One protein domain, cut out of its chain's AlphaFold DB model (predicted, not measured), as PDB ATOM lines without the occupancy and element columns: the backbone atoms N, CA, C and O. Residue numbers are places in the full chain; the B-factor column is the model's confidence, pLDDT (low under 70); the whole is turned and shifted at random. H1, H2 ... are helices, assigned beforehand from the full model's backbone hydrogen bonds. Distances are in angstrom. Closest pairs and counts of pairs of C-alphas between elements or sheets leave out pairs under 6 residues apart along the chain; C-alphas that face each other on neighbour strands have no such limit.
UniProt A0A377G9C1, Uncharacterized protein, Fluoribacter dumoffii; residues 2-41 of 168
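This is residues 2 to 41 of the 168 residues of an uncharacterized protein of Fluoribacter dumoffii (UniProt A0A377G9C1). The chain folds back on itself like a U: a short helix, H1, leads into a long link that turns round, and a longer helix, H2, comes back the opposite way, slanting steeply past the end of H1. The link, residues 14 to 24, makes the turn. The printed part has 40 residues, with two named helices, H1 then H2, and no named strand; its class is all helix. It is only just loose, close to compact, with a radius of gyration of the C-alphas of 11.2 A, and only just a rod, spanning 36 by 18 by 10 A.

H1, residues 7 to 13, begins at C-alpha 7 (27.453, 32.168, -10.165) and is 10.0 A long. H2, residues 25 to 38, is 20.1 A long and ends at C-alpha 38 (36.587, 16.706, -8.471).

H1 and H2 touch; their closest C-alphas, those of Ile 13 and Arg 32, are 5.5 A apart. They run opposite ways at a steep tilt of 58 degrees. In both, every O i to N i+4 pair is within hydrogen-bond range.

The C-alphas farthest apart, those of Leu 2 and Glu 23, are 36.2 A apart. The printed part has no cut. The link from H1 to H2 is long. Confidence is low, under 70, at residues 2 to 8, 17 to 21 and 23.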
ATOM      1  N   LEU A   2      20.298  25.273  -4.296       47.50
ATOM      2  CA  LEU A   2      19.807  23.977  -4.793       47.50
ATOM      3  C   LEU A   2      20.929  23.042  -5.317       47.50
ATOM      4  O   LEU A   2      20.650  22.191  -6.141       47.50
ATOM      5  N   GLU A   3      22.188  23.207  -4.890       56.03
ATOM      6  CA  GLU A   3      23.363  22.470  -5.423       56.03
ATOM      7  C   GLU A   3      23.518  22.509  -6.965       56.03
ATOM      8  O   GLU A   3      24.267  21.726  -7.541       56.03
ATOM      9  N   LEU A   4      22.863  23.457  -7.651       57.41
ATOM     10  CA  LEU A   4      23.185  23.788  -9.042       57.41
ATOM     11  C   LEU A   4      24.497  24.575  -9.107       57.41
ATOM     12  O   LEU A   4      24.824  25.298  -8.160       57.41
ATOM     13  N   ILE A   5      25.193  24.486 -10.249       61.44
ATOM     14  CA  ILE A   5      26.326  25.367 -10.569       61.44
ATOM     15  C   ILE A   5      25.864  26.810 -10.371       61.44
ATOM     16  O   ILE A   5      25.029  27.309 -11.116       61.44
ATOM     17  N   GLY A   6      26.369  27.452  -9.324       63.44
ATOM     18  CA  GLY A   6      26.012  28.819  -8.984       63.44
ATOM     19  C   GLY A   6      27.039  29.804  -9.522       63.44
ATOM     20  O   GLY A   6      28.227  29.492  -9.607       63.44
ATOM     21  N   TYR A   7      26.599  31.035  -9.781       61.38
ATOM     22  CA  TYR A   7      27.453  32.168 -10.165       61.38
ATOM     23  C   TYR A   7      28.699  32.333  -9.269       61.38
ATOM     24  O   TYR A   7      29.745  32.762  -9.742       61.38
ATOM     25  N   ASN A   8      28.616  31.939  -7.994       68.19
ATOM     26  CA  ASN A   8      29.740  31.976  -7.054       68.19
ATOM     27  C   ASN A   8      30.876  31.006  -7.414       68.19
ATOM     28  O   ASN A   8      32.032  31.385  -7.288       68.19
ATOM     29  N   GLU A   9      30.573  29.791  -7.881       71.00
ATOM     30  CA  GLU A   9      31.614  28.839  -8.302       71.00
ATOM     31  C   GLU A   9      32.287  29.299  -9.593       71.00
ATOM     32  O   GLU A   9      33.503  29.212  -9.725       71.00
ATOM     33  N   ILE A  10      31.500  29.828 -10.535       72.38
ATOM     34  CA  ILE A  10      32.032  30.402 -11.775       72.38
ATOM     35  C   ILE A  10      32.936  31.590 -11.434       72.38
ATOM     36  O   ILE A  10      34.056  31.672 -11.926       72.38
ATOM     37  N   ARG A  11      32.490  32.472 -10.535       76.81
ATOM     38  CA  ARG A  11      33.284  33.610 -10.071       76.81
ATOM     39  C   ARG A  11      34.589  33.177  -9.407       76.81
ATOM     40  O   ARG A  11      35.598  33.802  -9.670       76.81
ATOM     41  N   GLU A  12      34.580  32.129  -8.590       77.69
ATOM     42  CA  GLU A  12      35.788  31.608  -7.934       77.69
ATOM     43  C   GLU A  12      36.771  30.989  -8.941       77.69
ATOM     44  O   GLU A  12      37.980  31.165  -8.823       77.69
ATOM     45  N   ILE A  13      36.273  30.294  -9.969       78.56
ATOM     46  CA  ILE A  13      37.115  29.726 -11.033       78.56
ATOM     47  C   ILE A  13      37.793  30.836 -11.846       78.56
ATOM     48  O   ILE A  13      38.989  30.741 -12.132       78.56
ATOM     49  N   PHE A  14      37.031  31.874 -12.190       77.56
ATOM     50  CA  PHE A  14      37.478  33.016 -12.990       77.56
ATOM     51  C   PHE A  14      37.992  34.196 -12.153       77.56
ATOM     52  O   PHE A  14      38.145  35.291 -12.690       77.56
ATOM     53  N   ASP A  15      38.262  33.996 -10.863       79.19
ATOM     54  CA  ASP A  15      38.875  35.027 -10.031       79.19
ATOM     55  C   ASP A  15      40.348  35.178 -10.426       79.19
ATOM     56  O   ASP A  15      41.149  34.261 -10.242       79.19
ATOM     57  N   LEU A  16      40.675  36.317 -11.033       73.69
ATOM     58  CA  LEU A  16      42.006  36.643 -11.546       73.69
ATOM     59  C   LEU A  16      42.694  37.732 -10.714       73.69
ATOM     60  O   LEU A  16      43.788  38.164 -11.075       73.69
ATOM     61  N   ASP A  17      42.098  38.158  -9.593       69.62
ATOM     62  CA  ASP A  17      42.595  39.294  -8.803       69.62
ATOM     63  C   ASP A  17      44.028  39.073  -8.276       69.62
ATOM     64  O   ASP A  17      44.778  40.031  -8.103       69.62
ATOM     65  N   ASN A  18      44.445  37.817  -8.075       64.25
ATOM     66  CA  ASN A  18      45.793  37.467  -7.603       64.25
ATOM     67  C   ASN A  18      46.769  37.048  -8.722       64.25
ATOM     68  O   ASN A  18      47.919  36.731  -8.431       64.25
ATOM     69  N   GLU A  19      46.323  37.010  -9.981       64.88
ATOM     70  CA  GLU A  19      47.047  36.396 -11.113       64.88
ATOM     71  C   GLU A  19      47.195  37.354 -12.310       64.88
ATOM     72  O   GLU A  19      47.606  36.941 -13.392       64.88
ATOM     73  N   ALA A  20      46.892  38.642 -12.120       61.47
ATOM     74  CA  ALA A  20      46.880  39.657 -13.177       61.47
ATOM     75  C   ALA A  20      48.236  39.869 -13.891       61.47
ATOM     76  O   ALA A  20      48.254  40.406 -14.995       61.47
ATOM     77  N   GLU A  21      49.352  39.440 -13.288       62.53
ATOM     78  CA  GLU A  21      50.713  39.555 -13.844       62.53
ATOM     79  C   GLU A  21      51.350  38.199 -14.222       62.53
ATOM     80  O   GLU A  21      52.498  38.167 -14.664       62.53
ATOM     81  N   ASP A  22      50.643  37.072 -14.065       70.06
ATOM     82  CA  ASP A  22      51.188  35.738 -14.358       70.06
ATOM     83  C   ASP A  22      50.881  35.316 -15.805       70.06
ATOM     84  O   ASP A  22      49.722  35.191 -16.204       70.06
ATOM     85  N   GLU A  23      51.918  35.028 -16.595       67.88
ATOM     86  CA  GLU A  23      51.788  34.518 -17.969       67.88
ATOM     87  C   GLU A  23      51.043  33.168 -18.034       67.88
ATOM     88  O   GLU A  23      50.495  32.804 -19.077       67.88
ATOM     89  N   ASN A  24      50.968  32.436 -16.915       71.81
ATOM     90  CA  ASN A  24      50.291  31.145 -16.800       71.81
ATOM     91  C   ASN A  24      48.921  31.216 -16.101       71.81
ATOM     92  O   ASN A  24      48.457  30.197 -15.587       71.81
ATOM     93  N   TYR A  25      48.221  32.355 -16.124       73.88
ATOM     94  CA  TYR A  25      46.875  32.496 -15.533       73.88
ATOM     95  C   TYR A  25      45.881  31.395 -15.971       73.88
ATOM     96  O   TYR A  25      45.038  30.945 -15.192       73.88
ATOM     97  N   LEU A  26      46.009  30.871 -17.199       78.38
ATOM     98  CA  LEU A  26      45.199  29.742 -17.674       78.38
ATOM     99  C   LEU A  26      45.424  28.462 -16.859       78.38
ATOM    100  O   LEU A  26      44.477  27.706 -16.641       78.38
ATOM    101  N   ALA A  27      46.647  28.208 -16.391       80.19
ATOM    102  CA  ALA A  27      46.941  27.067 -15.533       80.19
ATOM    103  C   ALA A  27      46.215  27.191 -14.184       80.19
ATOM    104  O   ALA A  27      45.665  26.196 -13.706       80.19
ATOM    105  N   GLY A  28      46.129  28.408 -13.632       79.44
ATOM    106  CA  GLY A  28      45.349  28.719 -12.428       79.44
ATOM    107  C   GLY A  28      43.858  28.427 -12.611       79.44
ATOM    108  O   GLY A  28      43.267  27.674 -11.828       79.44
ATOM    109  N   ILE A  29      43.267  28.908 -13.713       82.38
ATOM    110  CA  ILE A  29      41.863  28.628 -14.067       82.38
ATOM    111  C   ILE A  29      41.626  27.120 -14.225       82.38
ATOM    112  O   ILE A  29      40.656  26.583 -13.684       82.38
ATOM    113  N   ILE A  30      42.502  26.411 -14.947       82.75
ATOM    114  CA  ILE A  30      42.376  24.963 -15.177       82.75
ATOM    115  C   ILE A  30      42.477  24.198 -13.856       82.75
ATOM    116  O   ILE A  30      41.696  23.274 -13.620       82.75
ATOM    117  N   GLN A  31      43.405  24.578 -12.978       83.75
ATOM    118  CA  GLN A  31      43.576  23.939 -11.681       83.75
ATOM    119  C   GLN A  31      42.346  24.143 -10.792       83.75
ATOM    120  O   GLN A  31      41.814  23.155 -10.283       83.75
ATOM    121  N   ARG A  32      41.840  25.378 -10.658       81.38
ATOM    122  CA  ARG A  32      40.603  25.666  -9.908       81.38
ATOM    123  C   ARG A  32      39.408  24.909 -10.480       81.38
ATOM    124  O   ARG A  32      38.671  24.269  -9.729       81.38
ATOM    125  N   SER A  33      39.269  24.902 -11.806       81.75
ATOM    126  CA  SER A  33      38.220  24.156 -12.509       81.75
ATOM    127  C   SER A  33      38.290  22.661 -12.199       81.75
ATOM    128  O   SER A  33      37.273  22.045 -11.891       81.75
ATOM    129  N   ARG A  34      39.490  22.069 -12.237       83.06
ATOM    130  CA  ARG A  34      39.698  20.644 -11.956       83.06
ATOM    131  C   ARG A  34      39.393  20.299 -10.503       83.06
ATOM    132  O   ARG A  34      38.734  19.291 -10.260       83.06
ATOM    133  N   THR A  35      39.850  21.119  -9.558       83.25
ATOM    134  CA  THR A  35      39.582  20.923  -8.127       83.25
ATOM    135  C   THR A  35      38.081  20.955  -7.863       83.25
ATOM    136  O   THR A  35      37.540  19.972  -7.358       83.25
ATOM    137  N   LYS A  36      37.381  21.998  -8.326       79.88
ATOM    138  CA  LYS A  36      35.920  22.104  -8.185       79.88
ATOM    139  C   LYS A  36      35.178  20.975  -8.887       79.88
ATOM    140  O   LYS A  36      34.213  20.452  -8.346       79.88
ATOM    141  N   TYR A  37      35.632  20.550 -10.066       75.81
ATOM    142  CA  TYR A  37      35.035  19.409 -10.758       75.81
ATOM    143  C   TYR A  37      35.202  18.101  -9.969       75.81
ATOM    144  O   TYR A  37      34.289  17.281  -9.955       75.81
ATOM    145  N   SER A  38      36.333  17.907  -9.281       78.00
ATOM    146  CA  SER A  38      36.587  16.706  -8.471       78.00
ATOM    147  C   SER A  38      35.761  16.631  -7.183       78.00
ATOM    148  O   SER A  38      35.492  15.537  -6.697       78.00
ATOM    149  N   GLU A  39      35.335  17.777  -6.648       78.94
ATOM    150  CA  GLU A  39      34.478  17.857  -5.458       78.94
ATOM    151  C   GLU A  39      33.022  17.471  -5.756       78.94
ATOM    152  O   GLU A  39      32.235  17.237  -4.834       78.94
ATOM    153  N   ARG A  40      32.648  17.386  -7.039       70.44
ATOM    154  CA  ARG A  40      31.271  17.119  -7.445       70.44
ATOM    155  C   ARG A  40      30.910  15.636  -7.376       70.44
ATOM    156  O   ARG A  40      31.735  14.773  -7.684       70.44
ATOM    157  N   PRO A  41      29.649  15.324  -7.020       72.88
ATOM    158  CA  PRO A  41      29.144  13.961  -7.072       72.88
ATOM    159  C   PRO A  41      29.197  13.440  -8.513       72.88
ATOM    160  O   PRO A  41      28.805  14.123  -9.458       72.88
TER     161      PRO A  41